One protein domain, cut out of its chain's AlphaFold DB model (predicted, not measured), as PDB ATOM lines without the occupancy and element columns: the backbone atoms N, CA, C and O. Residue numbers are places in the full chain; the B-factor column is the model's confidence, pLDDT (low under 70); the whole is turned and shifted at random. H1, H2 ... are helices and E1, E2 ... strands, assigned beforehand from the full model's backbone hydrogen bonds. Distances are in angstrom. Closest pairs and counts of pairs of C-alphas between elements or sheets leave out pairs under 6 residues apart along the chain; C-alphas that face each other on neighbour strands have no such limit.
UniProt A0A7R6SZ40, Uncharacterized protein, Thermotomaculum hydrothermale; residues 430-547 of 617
ATOM      1  N   GLU A 430     -80.933-100.665 -17.005       73.56
ATOM      2  CA  GLU A 430     -80.597-101.541 -18.133       73.56
ATOM      3  C   GLU A 430     -79.078-101.663 -18.355       73.56
ATOM      4  O   GLU A 430     -78.596-102.728 -18.735       73.56
ATOM      5  N   GLU A 431     -78.315-100.605 -18.061       74.06
ATOM      6  CA  GLU A 431     -76.848-100.568 -18.144       74.06
ATOM      7  C   GLU A 431     -76.216-101.335 -16.974       74.06
ATOM      8  O   GLU A 431     -75.319-102.147 -17.178       74.06
ATOM      9  N   LEU A 432     -76.738-101.138 -15.758       69.50
ATOM     10  CA  LEU A 432     -76.336-101.891 -14.566       69.50
ATOM     11  C   LEU A 432     -76.641-103.379 -14.715       69.50
ATOM     12  O   LEU A 432     -75.808-104.219 -14.384       69.50
ATOM     13  N   LYS A 433     -77.818-103.707 -15.257       66.81
ATOM     14  CA  LYS A 433     -78.189-105.086 -15.561       66.81
ATOM     15  C   LYS A 433     -77.257-105.691 -16.608       66.81
ATOM     16  O   LYS A 433     -76.818-106.818 -16.435       66.81
ATOM     17  N   PHE A 434     -76.888-104.942 -17.648       74.62
ATOM     18  CA  PHE A 434     -75.906-105.404 -18.629       74.62
ATOM     19  C   PHE A 434     -74.529-105.677 -18.011       74.62
ATOM     20  O   PHE A 434     -73.958-106.725 -18.301       74.62
ATOM     21  N   ILE A 435     -74.024-104.798 -17.140       67.19
ATOM     22  CA  ILE A 435     -72.754-105.020 -16.429       67.19
ATOM     23  C   ILE A 435     -72.857-106.256 -15.522       67.19
ATOM     24  O   ILE A 435     -71.987-107.117 -15.561       67.19
ATOM     25  N   SER A 436     -73.950-106.387 -14.762       65.12
ATOM     26  CA  SER A 436     -74.183-107.520 -13.855       65.12
ATOM     27  C   SER A 436     -74.339-108.860 -14.579       65.12
ATOM     28  O   SER A 436     -73.907-109.888 -14.065       65.12
ATOM     29  N   ASP A 437     -74.993-108.871 -15.741       65.88
ATOM     30  CA  ASP A 437     -75.309-110.097 -16.480       65.88
ATOM     31  C   ASP A 437     -74.113-110.595 -17.319       65.88
ATOM     32  O   ASP A 437     -74.144-111.719 -17.822       65.88
ATOM     33  N   ASN A 438     -73.062-109.784 -17.494       66.44
ATOM     34  CA  ASN A 438     -71.936-110.088 -18.377       66.44
ATOM     35  C   ASN A 438     -70.598-109.855 -17.660       66.44
ATOM     36  O   ASN A 438     -70.080-108.741 -17.613       66.44
ATOM     37  N   LEU A 439     -70.006-110.949 -17.174       64.56
ATOM     38  CA  LEU A 439     -68.756-110.953 -16.401       64.56
ATOM     39  C   LEU A 439     -67.560-110.309 -17.126       64.56
ATOM     40  O   LEU A 439     -66.644-109.831 -16.469       64.56
ATOM     41  N   ASP A 440     -67.574-110.266 -18.460       64.75
ATOM     42  CA  ASP A 440     -66.486-109.699 -19.271       64.75
ATOM     43  C   ASP A 440     -66.584-108.172 -19.447       64.75
ATOM     44  O   ASP A 440     -65.650-107.541 -19.947       64.75
ATOM     45  N   VAL A 441     -67.702-107.554 -19.050       67.88
ATOM     46  CA  VAL A 441     -67.937-106.115 -19.253       67.88
ATOM     47  C   VAL A 441     -67.094-105.279 -18.306       67.88
ATOM     48  O   VAL A 441     -66.433-104.333 -18.732       67.88
ATOM     49  N   GLU A 442     -67.106-105.634 -17.025       64.50
ATOM     50  CA  GLU A 442     -66.376-104.909 -15.990       64.50
ATOM     51  C   GLU A 442     -64.855-104.921 -16.247       64.50
ATOM     52  O   GLU A 442     -64.276-103.830 -16.327       64.50
ATOM     53  N   PRO A 443     -64.214-106.082 -16.518       65.31
ATOM     54  CA  PRO A 443     -62.789-106.139 -16.838       65.31
ATOM     55  C   PRO A 443     -62.428-105.366 -18.109       65.31
ATOM     56  O   PRO A 443     -61.428-104.653 -18.124       65.31
ATOM     57  N   ALA A 444     -63.248-105.447 -19.161       72.62
ATOM     58  CA  ALA A 444     -62.965-104.768 -20.427       72.62
ATOM     59  C   ALA A 444     -62.992-103.235 -20.299       72.62
ATOM     60  O   ALA A 444     -62.244-102.533 -20.985       72.62
ATOM     61  N   ILE A 445     -63.849-102.701 -19.425       74.50
ATOM     62  CA  ILE A 445     -63.910-101.264 -19.137       74.50
ATOM     63  C   ILE A 445     -62.751-100.837 -18.232       74.50
ATOM     64  O   ILE A 445     -62.186 -99.760 -18.433       74.50
ATOM     65  N   MET A 446     -62.370-101.666 -17.258       67.69
ATOM     66  CA  MET A 446     -61.186-101.405 -16.435       67.69
ATOM     67  C   MET A 446     -59.925-101.354 -17.296       67.69
ATOM     68  O   MET A 446     -59.181-100.380 -17.217       67.69
ATOM     69  N   GLU A 447     -59.748-102.332 -18.186       79.31
ATOM     70  CA  GLU A 447     -58.626-102.368 -19.123       79.31
ATOM     71  C   GLU A 447     -58.616-101.131 -20.034       79.31
ATOM     72  O   GLU A 447     -57.565-100.529 -20.249       79.31
ATOM     73  N   LEU A 448     -59.783-100.685 -20.518       84.25
ATOM     74  CA  LEU A 448     -59.888 -99.441 -21.285       84.25
ATOM     75  C   LEU A 448     -59.387 -98.234 -20.484       84.25
ATOM     76  O   LEU A 448     -58.602 -97.440 -21.001       84.25
ATOM     77  N   ASN A 449     -59.833 -98.087 -19.237       80.88
ATOM     78  CA  ASN A 449     -59.434 -96.971 -18.384       80.88
ATOM     79  C   ASN A 449     -57.949 -97.046 -17.997       80.88
ATOM     80  O   ASN A 449     -57.282 -96.015 -17.949       80.88
ATOM     81  N   ASP A 450     -57.393 -98.241 -17.802       78.88
ATOM     82  CA  ASP A 450     -55.954 -98.439 -17.607       78.88
ATOM     83  C   ASP A 450     -55.157 -98.022 -18.843       78.88
ATOM     84  O   ASP A 450     -54.157 -97.310 -18.721       78.88
ATOM     85  N   LYS A 451     -55.637 -98.375 -20.039       85.81
ATOM     86  CA  LYS A 451     -55.040 -97.946 -21.311       85.81
ATOM     87  C   LYS A 451     -55.146 -96.432 -21.510       85.81
ATOM     88  O   LYS A 451     -54.183 -95.815 -21.958       85.81
ATOM     89  N   ILE A 452     -56.256 -95.798 -21.123       82.56
ATOM     90  CA  ILE A 452     -56.405 -94.329 -21.148       82.56
ATOM     91  C   ILE A 452     -55.415 -93.664 -20.178       82.56
ATOM     92  O   ILE A 452     -54.718 -92.729 -20.572       82.56
ATOM     93  N   ARG A 453     -55.278 -94.186 -18.950       80.06
ATOM     94  CA  ARG A 453     -54.294 -93.715 -17.957       80.06
ATOM     95  C   ARG A 453     -52.853 -93.891 -18.429       80.06
ATOM     96  O   ARG A 453     -52.021 -93.003 -18.243       80.06
ATOM     97  N   ALA A 454     -52.547 -95.020 -19.067       72.12
ATOM     98  CA  ALA A 454     -51.237 -95.271 -19.657       72.12
ATOM     99  C   ALA A 454     -50.933 -94.283 -20.792       72.12
ATOM    100  O   ALA A 454     -49.807 -93.788 -20.885       72.12
ATOM    101  N   ALA A 455     -51.941 -93.958 -21.608       76.44
ATOM    102  CA  ALA A 455     -51.815 -93.024 -22.719       76.44
ATOM    103  C   ALA A 455     -51.527 -91.590 -22.277       76.44
ATOM    104  O   ALA A 455     -50.845 -90.866 -23.001       76.44
ATOM    105  N   GLU A 456     -52.005 -91.182 -21.097       76.25
ATOM    106  CA  GLU A 456     -51.761 -89.833 -20.587       76.25
ATOM    107  C   GLU A 456     -50.302 -89.624 -20.178       76.25
ATOM    108  O   GLU A 456     -49.748 -88.547 -20.403       76.25
ATOM    109  N   LYS A 457     -49.665 -90.676 -19.649       66.25
ATOM    110  CA  LYS A 457     -48.292 -90.641 -19.125       66.25
ATOM    111  C   LYS A 457     -47.226 -90.953 -20.173       66.25
ATOM    112  O   LYS A 457     -46.115 -90.446 -20.065       66.25
ATOM    113  N   ASN A 458     -47.549 -91.784 -21.166       51.25
ATOM    114  CA  ASN A 458     -46.567 -92.355 -22.085       51.25
ATOM    115  C   ASN A 458     -46.973 -92.131 -23.550       51.25
ATOM    116  O   ASN A 458     -48.000 -92.629 -23.998       51.25
ATOM    117  N   ILE A 459     -46.132 -91.442 -24.326       49.16
ATOM    118  CA  ILE A 459     -46.101 -91.513 -25.798       49.16
ATOM    119  C   ILE A 459     -44.626 -91.578 -26.222       49.16
ATOM    120  O   ILE A 459     -43.833 -90.792 -25.706       49.16
ATOM    121  N   PRO A 460     -44.250 -92.421 -27.201       49.31
ATOM    122  CA  PRO A 460     -45.077 -93.424 -27.875       49.31
ATOM    123  C   PRO A 460     -45.327 -94.662 -27.003       49.31
ATOM    124  O   PRO A 460     -44.657 -94.859 -25.993       49.31
ATOM    125  N   ILE A 461     -46.294 -95.501 -27.390       54.81
ATOM    126  CA  ILE A 461     -46.700 -96.678 -26.603       54.81
ATOM    127  C   ILE A 461     -46.381 -97.962 -27.363       54.81
ATOM    128  O   ILE A 461     -46.645 -98.065 -28.565       54.81
ATOM    129  N   PHE A 462     -45.837 -98.938 -26.638       53.09
ATOM    130  CA  PHE A 462     -45.547-100.286 -27.117       53.09
ATOM    131  C   PHE A 462     -46.405-101.288 -26.361       53.09
ATOM    132  O   PHE A 462     -46.254-101.449 -25.150       53.09
ATOM    133  N   GLU A 463     -47.293-101.964 -27.081       61.44
ATOM    134  CA  GLU A 463     -48.142-103.013 -26.522       61.44
ATOM    135  C   GLU A 463     -48.081-104.236 -27.434       61.44
ATOM    136  O   GLU A 463     -48.483-104.195 -28.597       61.44
ATOM    137  N   ASP A 464     -47.510-105.315 -26.900       67.44
ATOM    138  CA  ASP A 464     -47.257-106.576 -27.594       67.44
ATOM    139  C   ASP A 464     -46.546-106.398 -28.946       67.44
ATOM    140  O   ASP A 464     -45.370-106.040 -28.960       67.44
ATOM    141  N   GLU A 465     -47.223-106.665 -30.067       57.69
ATOM    142  CA  GLU A 465     -46.689-106.572 -31.438       57.69
ATOM    143  C   GLU A 465     -46.965-105.218 -32.119       57.69
ATOM    144  O   GLU A 465     -46.744-105.052 -33.328       57.69
ATOM    145  N   TYR A 466     -47.431-104.227 -31.354       60.38
ATOM    146  CA  TYR A 466     -47.913-102.956 -31.880       60.38
ATOM    147  C   TYR A 466     -47.152-101.748 -31.319       60.38
ATOM    148  O   TYR A 466     -46.858-101.651 -30.127       60.38
ATOM    149  N   PHE A 467     -46.861-100.803 -32.213       60.66
ATOM    150  CA  PHE A 467     -46.258 -99.505 -31.933       60.66
ATOM    151  C   PHE A 467     -47.252 -98.389 -32.240       60.66
ATOM    152  O   PHE A 467     -47.711 -98.235 -33.377       60.66
ATOM    153  N   TYR A 468     -47.537 -97.569 -31.234       66.31
ATOM    154  CA  TYR A 468     -48.472 -96.460 -31.337       66.31
ATOM    155  C   TYR A 468     -47.723 -95.131 -31.219       66.31
ATOM    156  O   TYR A 468     -47.366 -94.714 -30.115       66.31
ATOM    157  N   PRO A 469     -47.499 -94.426 -32.343       55.28
ATOM    158  CA  PRO A 469     -46.729 -93.185 -32.356       55.28
ATOM    159  C   PRO A 469     -47.498 -91.989 -31.775       55.28
ATOM    160  O   PRO A 469     -46.927 -90.917 -31.612       55.28
ATOM    161  N   SER A 470     -48.800 -92.134 -31.502       76.81
ATOM    162  CA  SER A 470     -49.645 -91.063 -30.972       76.81
ATOM    163  C   SER A 470     -50.681 -91.589 -29.976       76.81
ATOM    164  O   SER A 470     -51.230 -92.679 -30.171       76.81
ATOM    165  N   LYS A 471     -51.020 -90.761 -28.968       80.31
ATOM    166  CA  LYS A 471     -52.149 -90.964 -28.030       80.31
ATOM    167  C   LYS A 471     -53.410 -91.403 -28.777       80.31
ATOM    168  O   LYS A 471     -54.053 -92.386 -28.426       80.31
ATOM    169  N   LYS A 472     -53.723 -90.713 -29.877       85.94
ATOM    170  CA  LYS A 472     -54.913 -90.974 -30.694       85.94
ATOM    171  C   LYS A 472     -54.910 -92.357 -31.344       85.94
ATOM    172  O   LYS A 472     -55.951 -93.006 -31.350       85.94
ATOM    173  N   ASP A 473     -53.786 -92.816 -31.901       80.62
ATOM    174  CA  ASP A 473     -53.712 -94.152 -32.510       80.62
ATOM    175  C   ASP A 473     -53.839 -95.261 -31.456       80.62
ATOM    176  O   ASP A 473     -54.475 -96.283 -31.738       80.62
ATOM    177  N   TYR A 474     -53.285 -95.044 -30.259       87.19
ATOM    178  CA  TYR A 474     -53.364 -95.991 -29.147       87.19
ATOM    179  C   TYR A 474     -54.773 -96.081 -28.565       87.19
ATOM    180  O   TYR A 474     -55.379 -97.150 -28.595       87.19
ATOM    181  N   ILE A 475     -55.348 -94.944 -28.162       90.50
ATOM    182  CA  ILE A 475     -56.697 -94.864 -27.582       90.50
ATOM    183  C   ILE A 475     -57.740 -95.392 -28.569       90.50
ATOM    184  O   ILE A 475     -58.646 -96.127 -28.189       90.50
ATOM    185  N   LYS A 476     -57.588 -95.101 -29.868       91.50
ATOM    186  CA  LYS A 476     -58.453 -95.675 -30.906       91.50
ATOM    187  C   LYS A 476     -58.372 -97.201 -30.955       91.50
ATOM    188  O   LYS A 476     -59.371 -97.842 -31.256       91.50
ATOM    189  N   THR A 477     -57.201 -97.776 -30.703       91.38
ATOM    190  CA  THR A 477     -57.029 -99.232 -30.716       91.38
ATOM    191  C   THR A 477     -57.604 -99.860 -29.456       91.38
ATOM    192  O   THR A 477     -58.403-100.778 -29.593       91.38
ATOM    193  N   ALA A 478     -57.322 -99.287 -28.282       90.50
ATOM    194  CA  ALA A 478     -57.920 -99.694 -27.010       90.50
ATOM    195  C   ALA A 478     -59.457 -99.672 -27.074       90.50
ATOM    196  O   ALA A 478     -60.109-100.667 -26.783       90.50
ATOM    197  N   LEU A 479     -60.046 -98.582 -27.582       90.69
ATOM    198  CA  LEU A 479     -61.495 -98.481 -27.776       90.69
ATOM    199  C   LEU A 479     -62.046 -99.573 -28.696       90.69
ATOM    200  O   LEU A 479     -63.098-100.141 -28.417       90.69
ATOM    201  N   LEU A 480     -61.359 -99.873 -29.803       90.31
ATOM    202  CA  LEU A 480     -61.787-100.919 -30.731       90.31
ATOM    203  C   LEU A 480     -61.646-102.324 -30.125       90.31
ATOM    204  O   LEU A 480     -62.469-103.178 -30.436       90.31
ATOM    205  N   GLU A 481     -60.651-102.565 -29.271       90.50
ATOM    206  CA  GLU A 481     -60.504-103.817 -28.517       90.50
ATOM    207  C   GLU A 481     -61.640-103.989 -27.517       90.50
ATOM    208  O   GLU A 481     -62.341-104.999 -27.573       90.50
ATOM    209  N   THR A 482     -61.898-102.973 -26.691       89.19
ATOM    210  CA  THR A 482     -63.000-102.980 -25.723       89.19
ATOM    211  C   THR A 482     -64.340-103.164 -26.425       89.19
ATOM    212  O   THR A 482     -65.118-104.034 -26.047       89.19
ATOM    213  N   LEU A 483     -64.604-102.426 -27.508       88.12
ATOM    214  CA  LEU A 483     -65.819-102.612 -28.303       88.12
ATOM    215  C   LEU A 483     -65.913-104.026 -28.882       88.12
ATOM    216  O   LEU A 483     -66.993-104.607 -28.867       88.12
ATOM    217  N   ASN A 484     -64.814-104.596 -29.381       87.62
ATOM    218  CA  ASN A 484     -64.806-105.950 -29.931       87.62
ATOM    219  C   ASN A 484     -65.114-107.006 -28.855       87.62
ATOM    220  O   ASN A 484     -65.853-107.948 -29.133       87.62
ATOM    221  N   THR A 485     -64.611-106.825 -27.632       84.19
ATOM    222  CA  THR A 485     -64.926-107.679 -26.477       84.19
ATOM    223  C   THR A 485     -66.398-107.560 -26.092       84.19
ATOM    224  O   THR A 485     -67.108-108.563 -26.038       84.19
ATOM    225  N   LEU A 486     -66.895-106.333 -25.917       83.06
ATOM    226  CA  LEU A 486     -68.271-106.085 -25.484       83.06
ATOM    227  C   LEU A 486     -69.299-106.524 -26.537       83.06
ATOM    228  O   LEU A 486     -70.345-107.067 -26.190       83.06
ATOM    229  N   LEU A 487     -69.004-106.361 -27.829       81.12
ATOM    230  CA  LEU A 487     -69.908-106.739 -28.921       81.12
ATOM    231  C   LEU A 487     -70.034-108.258 -29.128       81.12
ATOM    232  O   LEU A 487     -71.005-108.702 -29.747       81.12
ATOM    233  N   ASN A 488     -69.118-109.068 -28.586       68.81
ATOM    234  CA  ASN A 488     -69.223-110.531 -28.641       68.81
ATOM    235  C   ASN A 488     -70.341-111.091 -27.740       68.81
ATOM    236  O   ASN A 488     -70.759-112.234 -27.924       68.81
ATOM    237  N   THR A 489     -70.903-110.282 -26.834       62.38
ATOM    238  CA  THR A 489     -71.944-110.691 -25.868       62.38
ATOM    239  C   THR A 489     -73.381-110.727 -26.435       62.38
ATOM    240  O   THR A 489     -74.337-110.922 -25.691       62.38
ATOM    241  N   ARG A 490     -73.575-110.593 -27.763       60.91
ATOM    242  CA  ARG A 490     -74.894-110.515 -28.456       60.91
ATOM    243  C   ARG A 490     -75.797-109.347 -28.007       60.91
ATOM    244  O   ARG A 490     -77.019-109.436 -28.124       60.91
ATOM    245  N   GLN A 491     -75.218-108.251 -27.525       68.69
ATOM    246  CA  GLN A 491     -75.963-107.107 -26.988       68.69
ATOM    247  C   GLN A 491     -76.167-105.973 -28.003       68.69
ATOM    248  O   GLN A 491     -75.544-105.934 -29.067       68.69
ATOM    249  N   LYS A 492     -77.079-105.049 -27.673       78.12
ATOM    250  CA  LYS A 492     -77.409-103.884 -28.505       78.12
ATOM    251  C   LYS A 492     -76.238-102.881 -28.534       78.12
ATOM    252  O   LYS A 492     -75.806-102.452 -27.463       78.12
ATOM    253  N   PRO A 493     -75.749-102.464 -29.718       81.44
ATOM    254  CA  PRO A 493     -74.673-101.476 -29.851       81.44
ATOM    255  C   PRO A 493     -74.913-100.165 -29.094       81.44
ATOM    256  O   PRO A 493     -73.970 -99.566 -28.583       81.44
ATOM    257  N   GLU A 494     -76.172 -99.739 -28.990       83.19
ATOM    258  CA  GLU A 494     -76.588 -98.524 -28.288       83.19
ATOM    259  C   GLU A 494     -76.322 -98.610 -26.782       83.19
ATOM    260  O   GLU A 494     -75.890 -97.634 -26.169       83.19
ATOM    261  N   LEU A 495     -76.531 -99.792 -26.193       83.12
ATOM    262  CA  LEU A 495     -76.311-100.030 -24.769       83.12
ATOM    263  C   LEU A 495     -74.813-100.023 -24.442       83.12
ATOM    264  O   LEU A 495     -74.391 -99.365 -23.497       83.12
ATOM    265  N   ILE A 496     -74.005-100.687 -25.273       84.44
ATOM    266  CA  ILE A 496     -72.539-100.717 -25.141       84.44
ATOM    267  C   ILE A 496     -71.954 -99.305 -25.273       84.44
ATOM    268  O   ILE A 496     -71.100 -98.909 -24.481       84.44
ATOM    269  N   HIS A 497     -72.429 -98.533 -26.256       85.75
ATOM    270  CA  HIS A 497     -71.997 -97.149 -26.455       85.75
ATOM    271  C   HIS A 497     -72.324 -96.272 -25.244       85.75
ATOM    272  O   HIS A 497     -71.445 -95.568 -24.750       85.75
ATOM    273  N   SER A 498     -73.550 -96.371 -24.721       83.00
ATOM    274  CA  SER A 498     -73.983 -95.601 -23.550       83.00
ATOM    275  C   SER A 498     -73.170 -95.933 -22.294       83.00
ATOM    276  O   SER A 498     -72.733 -95.023 -21.588       83.00
ATOM    277  N   VAL A 499     -72.889 -97.220 -22.054       82.81
ATOM    278  CA  VAL A 499     -72.052 -97.676 -20.933       82.81
ATOM    279  C   VAL A 499     -70.649 -97.079 -21.033       82.81
ATOM    280  O   VAL A 499     -70.223 -96.393 -20.109       82.81
ATOM    281  N   LEU A 500     -69.964 -97.232 -22.171       84.62
ATOM    282  CA  LEU A 500     -68.605 -96.702 -22.351       84.62
ATOM    283  C   LEU A 500     -68.531 -95.177 -22.193       84.62
ATOM    284  O   LEU A 500     -67.610 -94.663 -21.563       84.62
ATOM    285  N   MET A 501     -69.523 -94.442 -22.702       82.56
ATOM    286  CA  MET A 501     -69.598 -92.981 -22.551       82.56
ATOM    287  C   MET A 501     -69.742 -92.517 -21.090       82.56
ATOM    288  O   MET A 501     -69.461 -91.352 -20.789       82.56
ATOM    289  N   LYS A 502     -70.203 -93.393 -20.188       79.94
ATOM    290  CA  LYS A 502     -70.429 -93.106 -18.762       79.94
ATOM    291  C   LYS A 502     -69.388 -93.724 -17.834       79.94
ATOM    292  O   LYS A 502     -69.330 -93.334 -16.670       79.94
ATOM    293  N   THR A 503     -68.596 -94.675 -18.321       76.31
ATOM    294  CA  THR A 503     -67.588 -95.376 -17.521       76.31
ATOM    295  C   THR A 503     -66.153 -94.977 -17.844       76.31
ATOM    296  O   THR A 503     -65.260 -95.341 -17.081       76.31
ATOM    297  N   ILE A 504     -65.913 -94.210 -18.916       80.94
ATOM    298  CA  ILE A 504     -64.604 -93.585 -19.140       80.94
ATOM    299  C   ILE A 504     -64.283 -92.646 -17.973       80.94
ATOM    300  O   ILE A 504     -65.073 -91.763 -17.616       80.94
ATOM    301  N   ASP A 505     -63.110 -92.859 -17.384       70.31
ATOM    302  CA  ASP A 505     -62.593 -92.023 -16.309       70.31
ATOM    303  C   ASP A 505     -62.257 -90.622 -16.846       70.31
ATOM    304  O   ASP A 505     -61.609 -90.482 -17.878       70.31
ATOM    305  N   LEU A 506     -62.716 -89.572 -16.164       69.62
ATOM    306  CA  LEU A 506     -62.483 -88.172 -16.543       69.62
ATOM    307  C   LEU A 506     -61.254 -87.566 -15.850       69.62
ATOM    308  O   LEU A 506     -60.945 -86.401 -16.096       69.62
ATOM    309  N   SER A 507     -60.584 -88.323 -14.976       63.50
ATOM    310  CA  SER A 507     -59.403 -87.866 -14.241       63.50
ATOM    311  C   SER A 507     -58.213 -87.535 -15.158       63.50
ATOM    312  O   SER A 507     -57.419 -86.657 -14.825       63.50
ATOM    313  N   GLU A 508     -58.137 -88.159 -16.339       62.50
ATOM    314  CA  GLU A 508     -57.046 -87.995 -17.306       62.50
ATOM    315  C   GLU A 508     -57.441 -87.028 -18.441       62.50
ATOM    316  O   GLU A 508     -58.142 -87.375 -19.394       62.50
ATOM    317  N   GLY A 509     -57.016 -85.768 -18.331       72.88
ATOM    318  CA  GLY A 509     -57.583 -84.644 -19.087       72.88
ATOM    319  C   GLY A 509     -57.552 -84.758 -20.618       72.88
ATOM    320  O   GLY A 509     -58.571 -84.507 -21.268       72.88
ATOM    321  N   GLU A 510     -56.416 -85.100 -21.230       80.50
ATOM    322  CA  GLU A 510     -56.286 -85.109 -22.695       80.50
ATOM    323  C   GLU A 510     -56.702 -86.458 -23.301       80.50
ATOM    324  O   GLU A 510     -57.463 -86.502 -24.273       80.50
ATOM    325  N   SER A 511     -56.255 -87.567 -22.712       82.81
ATOM    326  CA  SER A 511     -56.549 -88.919 -23.201       82.81
ATOM    327  C   SER A 511     -58.027 -89.283 -23.074       82.81
ATOM    328  O   SER A 511     -58.606 -89.816 -24.026       82.81
ATOM    329  N   SER A 512     -58.689 -88.919 -21.972       82.19
ATOM    330  CA  SER A 512     -60.128 -89.160 -21.829       82.19
ATOM    331  C   SER A 512     -60.941 -88.312 -22.799       82.19
ATOM    332  O   SER A 512     -61.921 -88.794 -23.367       82.19
ATOM    333  N   LYS A 513     -60.497 -87.080 -23.087       84.25
ATOM    334  CA  LYS A 513     -61.120 -86.242 -24.119       84.25
ATOM    335  C   LYS A 513     -60.990 -86.875 -25.505       84.25
ATOM    336  O   LYS A 513     -61.985 -86.967 -26.216       84.25
ATOM    337  N   ILE A 514     -59.811 -87.390 -25.862       85.88
ATOM    338  CA  ILE A 514     -59.608 -88.122 -27.123       85.88
ATOM    339  C   ILE A 514     -60.520 -89.353 -27.194       85.88
ATOM    340  O   ILE A 514     -61.111 -89.609 -28.243       85.88
ATOM    341  N   ALA A 515     -60.655 -90.109 -26.100       85.50
ATOM    342  CA  ALA A 515     -61.513 -91.290 -26.056       85.50
ATOM    343  C   ALA A 515     -62.995 -90.932 -26.274       85.50
ATOM    344  O   ALA A 515     -63.668 -91.554 -27.099       85.50
ATOM    345  N   LEU A 516     -63.478 -89.883 -25.600       85.62
ATOM    346  CA  LEU A 516     -64.846 -89.375 -25.735       85.62
ATOM    347  C   LEU A 516     -65.114 -88.777 -27.124       85.62
ATOM    348  O   LEU A 516     -66.171 -89.026 -27.706       85.62
ATOM    349  N   ASP A 517     -64.161 -88.041 -27.694       87.00
ATOM    350  CA  ASP A 517     -64.265 -87.484 -29.048       87.00
ATOM    351  C   ASP A 517     -64.321 -88.607 -30.097       87.00
ATOM    352  O   ASP A 517     -65.118 -88.570 -31.037       87.00
ATOM    353  N   LEU A 518     -63.516 -89.661 -29.922       87.31
ATOM    354  CA  LEU A 518     -63.544 -90.828 -30.802       87.31
ATOM    355  C   LEU A 518     -64.872 -91.587 -30.688       87.31
ATOM    356  O   LEU A 518     -65.479 -91.860 -31.724       87.31
ATOM    357  N   LEU A 519     -65.353 -91.874 -29.476       86.44
ATOM    358  CA  LEU A 519     -66.629 -92.572 -29.261       86.44
ATOM    359  C   LEU A 519     -67.844 -91.767 -29.726       86.44
ATOM    360  O   LEU A 519     -68.759 -92.337 -30.317       86.44
ATOM    361  N   SER A 520     -67.864 -90.453 -29.501       83.62
ATOM    362  CA  SER A 520     -68.955 -89.579 -29.959       83.62
ATOM    363  C   SER A 520     -68.992 -89.444 -31.483       83.62
ATOM    364  O   SER A 520     -70.068 -89.335 -32.068       83.62
ATOM    365  N   SER A 521     -67.834 -89.522 -32.146       81.94
ATOM    366  CA  SER A 521     -67.746 -89.513 -33.611       81.94
ATOM    367  C   SER A 521     -68.164 -90.837 -34.270       81.94
ATOM    368  O   SER A 521     -68.437 -90.871 -35.476       81.94
ATOM    369  N   MET A 522     -68.229 -91.938 -33.512       80.31
ATOM    370  CA  MET A 522     -68.673 -93.234 -34.022       80.31
ATOM    371  C   MET A 522     -70.201 -93.283 -34.107       80.31
ATOM    372  O   MET A 522     -70.899 -93.361 -33.100       80.31
ATOM    373  N   LYS A 523     -70.740 -93.301 -35.333       77.12
ATOM    374  CA  LYS A 523     -72.162 -93.604 -35.553       77.12
ATOM    375  C   LYS A 523     -72.475 -95.011 -35.037       77.12
ATOM    376  O   LYS A 523     -71.679 -95.921 -35.259       77.12
ATOM    377  N   ILE A 524     -73.664 -95.210 -34.464       74.19
ATOM    378  CA  ILE A 524     -74.149 -96.518 -33.970       74.19
ATOM    379  C   ILE A 524     -74.020 -97.608 -35.050       74.19
ATOM    380  O   ILE A 524     -73.602 -98.729 -34.773       74.19
ATOM    381  N   GLU A 525     -74.273 -97.259 -36.317       63.44
ATOM    382  CA  GLU A 525     -74.099 -98.154 -37.470       63.44
ATOM    383  C   GLU A 525     -72.670 -98.700 -37.628       63.44
ATOM    384  O   GLU A 525     -72.504 -99.791 -38.170       63.44
ATOM    385  N   GLY A 526     -71.659 -97.959 -37.161       62.03
ATOM    386  CA  GLY A 526     -70.245 -98.337 -37.146       62.03
ATOM    387  C   GLY A 526     -69.836 -99.204 -35.951       62.03
ATOM    388  O   GLY A 526     -68.757 -99.790 -35.976       62.03
ATOM    389  N   ILE A 527     -70.704 -99.349 -34.945       76.19
ATOM    390  CA  ILE A 527     -70.505-100.176 -33.743       76.19
ATOM    391  C   ILE A 527     -71.155-101.553 -33.969       76.19
ATOM    392  O   ILE A 527     -71.930-102.070 -33.171       76.19
ATOM    393  N   LYS A 528     -70.875-102.160 -35.127       80.25
ATOM    394  CA  LYS A 528     -71.283-103.536 -35.449       80.25
ATOM    395  C   LYS A 528     -70.076-104.465 -35.329       80.25
ATOM    396  O   LYS A 528     -68.997-104.064 -35.773       80.25
ATOM    397  N   PRO A 529     -70.234-105.717 -34.854       78.94
ATOM    398  CA  PRO A 529     -69.108-106.629 -34.623       78.94
ATOM    399  C   PRO A 529     -68.179-106.779 -35.840       78.94
ATOM    400  O   PRO A 529     -66.958-106.716 -35.729       78.94
ATOM    401  N   GLN A 530     -68.752-106.898 -37.042       81.69
ATOM    402  CA  GLN A 530     -67.997-107.049 -38.294       81.69
ATOM    403  C   GLN A 530     -67.216-105.782 -38.686       81.69
ATOM    404  O   GLN A 530     -66.122-105.864 -39.243       81.69
ATOM    405  N   ILE A 531     -67.766-104.601 -38.393       83.19
ATOM    406  CA  ILE A 531     -67.124-103.319 -38.702       83.19
ATOM    407  C   ILE A 531     -66.008-103.052 -37.696       83.19
ATOM    408  O   ILE A 531     -64.891-102.737 -38.101       83.19
ATOM    409  N   VAL A 532     -66.282-103.242 -36.403       84.88
ATOM    410  CA  VAL A 532     -65.303-103.060 -35.324       84.88
ATOM    411  C   VAL A 532     -64.133-104.025 -35.486       84.88
ATOM    412  O   VAL A 532     -62.992-103.577 -35.473       84.88
ATOM    413  N   SER A 533     -64.381-105.311 -35.749       83.56
ATOM    414  CA  SER A 533     -63.310-106.290 -35.997       83.56
ATOM    415  C   SER A 533     -62.466-105.952 -37.235       83.56
ATOM    416  O   SER A 533     -61.239-106.059 -37.195       83.56
ATOM    417  N   SER A 534     -63.089-105.474 -38.319       85.56
ATOM    418  CA  SER A 534     -62.380-105.014 -39.522       85.56
ATOM    419  C   SER A 534     -61.521-103.773 -39.252       85.56
ATOM    420  O   SER A 534     -60.344-103.729 -39.623       85.56
ATOM    421  N   LEU A 535     -62.075-102.778 -38.551       86.19
ATOM    422  CA  LEU A 535     -61.358-101.567 -38.153       86.19
ATOM    423  C   LEU A 535     -60.214-101.882 -37.190       86.19
ATOM    424  O   LEU A 535     -59.121-101.349 -37.371       86.19
ATOM    425  N   LEU A 536     -60.439-102.775 -36.224       88.31
ATOM    426  CA  LEU A 536     -59.426-103.242 -35.286       88.31
ATOM    427  C   LEU A 536     -58.289-103.935 -36.032       88.31
ATOM    428  O   LEU A 536     -57.137-103.563 -35.848       88.31
ATOM    429  N   LYS A 537     -58.596-104.866 -36.944       86.75
ATOM    430  CA  LYS A 537     -57.585-105.544 -37.770       86.75
ATOM    431  C   LYS A 537     -56.795-104.553 -38.626       86.75
ATOM    432  O   LYS A 537     -55.574-104.649 -38.706       86.75
ATOM    433  N   LYS A 538     -57.466-103.575 -39.244       85.69
ATOM    434  CA  LYS A 538     -56.812-102.529 -40.045       85.69
ATOM    435  C   LYS A 538     -55.891-101.657 -39.190       85.69
ATOM    436  O   LYS A 538     -54.773-101.363 -39.610       85.69
ATOM    437  N   GLN A 539     -56.347-101.261 -38.005       82.44
ATOM    438  CA  GLN A 539     -55.588-100.422 -37.082       82.44
ATOM    439  C   GLN A 539     -54.398-101.191 -36.481       82.44
ATOM    440  O   GLN A 539     -53.282-100.678 -36.503       82.44
ATOM    441  N   LYS A 540     -54.599-102.447 -36.062       81.50
ATOM    442  CA  LYS A 540     -53.535-103.364 -35.628       81.50
ATOM    443  C   LYS A 540     -52.507-103.588 -36.730       81.50
ATOM    444  O   LYS A 540     -51.326-103.423 -36.482       81.50
ATOM    445  N   ASN A 541     -52.923-103.831 -37.974       78.88
ATOM    446  CA  ASN A 541     -51.988-103.968 -39.095       78.88
ATOM    447  C   ASN A 541     -51.195-102.682 -39.373       78.88
ATOM    448  O   ASN A 541     -50.002-102.760 -39.658       78.88
ATOM    449  N   LYS A 542     -51.834-101.507 -39.294       72.12
ATOM    450  CA  LYS A 542     -51.169-100.204 -39.473       72.12
ATOM    451  C   LYS A 542     -50.081 -99.981 -38.418       72.12
ATOM    452  O   LYS A 542     -49.012 -99.474 -38.743       72.12
ATOM    453  N   ASN A 543     -50.382-100.353 -37.178       62.91
ATOM    454  CA  ASN A 543     -49.513-100.145 -36.023       62.91
ATOM    455  C   ASN A 543     -48.640-101.367 -35.721       62.91
ATOM    456  O   ASN A 543     -47.854-101.339 -34.783       62.91
ATOM    457  N   HIS A 544     -48.745-102.434 -36.518       60.34
ATOM    458  CA  HIS A 544     -47.915-103.618 -36.381       60.34
ATOM    459  C   HIS A 544     -46.461-103.214 -36.586       60.34
ATOM    460  O   HIS A 544     -46.105-102.651 -37.627       60.34
ATOM    461  N   ILE A 545     -45.627-103.531 -35.602       45.28
ATOM    462  CA  ILE A 545     -44.228-103.111 -35.515       45.28
ATOM    463  C   ILE A 545     -43.496-103.369 -36.836       45.28
ATOM    464  O   ILE A 545     -42.932-102.452 -37.428       45.28
ATOM    465  N   THR A 546     -43.613-104.583 -37.381       41.12
ATOM    466  CA  THR A 546     -42.980-104.962 -38.655       41.12
ATOM    467  C   THR A 546     -43.430-104.107 -39.840       41.12
ATOM    468  O   THR A 546     -42.616-103.792 -40.703       41.12
ATOM    469  N   ASN A 547     -44.702-103.709 -39.909       46.91
ATOM    470  CA  ASN A 547     -45.194-102.874 -41.007       46.91
ATOM    471  C   ASN A 547     -44.687-101.442 -40.872       46.91
ATOM    472  O   ASN A 547     -44.336-100.822 -41.876       46.91
TER     473      ASN A 547
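Overview. This is residues 430 to 547 of the 617 residues of an uncharacterized protein of Thermotomaculum hydrothermale (UniProt A0A7R6SZ40). Three helices, H2, H3 and H6, are set side by side in a slab with H3 in the middle, while H5 crosses one face of H2 and H3. H4 packs at the last residues of H3, little H1 sits beyond it at that end, and a small hairpin of strands, E1 and E2, caps the opposite end beside H3 and H6. The printed part has 118 residues, with six named helices and two named strands in the order H1 H2 E1 E2 H3 H4 H5 H6; the two strands are antiparallel, and the class is mostly helix. The whole is compact and rounded, with a radius of gyration of the C-alphas of 13.7 A and spans of 40 by 31 by 25 A.

Along the chain. H1 is residues 430 to 437, with C-alpha 430 at (-80.597, -101.541, -18.133). H2, residues 441 to 457, is 25.0 A long from first to last C-alpha. Strands E1, residues 461 to 463, and E2, residues 466 to 468, are each 6.5 A long. H3, residues 471 to 487, is 23.8 A long and begins at (-52.149, -90.964, -28.030). H4 is residues 493 to 503, 15.5 A, and H5 is residues 509 to 521, 18.4 A. H6, residues 529 to 543, is 20.7 A long and ends at (-49.513, -100.145, -36.023).

Arrangement. H3 is the hub, touching H2, H4, H5 and H6. H2 and H3 run opposite ways at a shallow tilt of 3 degrees, and their closest C-alphas, of Ala 444 and Thr 482, are 5.6 A apart. H6 touches H3 at a shallow tilt of 31 degrees, opposite ways, closest at the C-alphas of Leu 480 and Leu 536, 5.6 A. H5 touches H3 at a steep tilt of 54 degrees, closest at the C-alphas of Ile 475 and Ala 515, 6.2 A. H4 touches H3 with H3's residues 483 to 487 alone, closest at the C-alphas of Leu 486 and Ile 496, 6.9 A. H4 and H5 form a helical hairpin and only just touch, with 3 pairs of C-alphas within 8 A. H1 and H4 only just touch, also with 3 pairs, about perpendicular at 89 degrees. In the hairpin of E1 and E2, N 461 and O 468 are 3.0 A apart and N 468 and O 461 2.9 A, within hydrogen-bond range. The closest C-alphas of E2 and H6, of Tyr 466 and Asn 543, are 5.3 A apart. H2 and H6 are apart. In H1, H3, H4 and H6 every O i to N i+4 pair is within hydrogen-bond range; in H2 12 of 13 are, and in H5 8 of 9.

Size, cuts and confidence. The two C-alphas farthest apart, of Glu 430 and Thr 546, are 43.0 A apart. The printed part has no cut and no long link. The mean pLDDT of the printed part is 75.3, and 39 residues are under 70, among them residues 457 to 469 and 543 to 547.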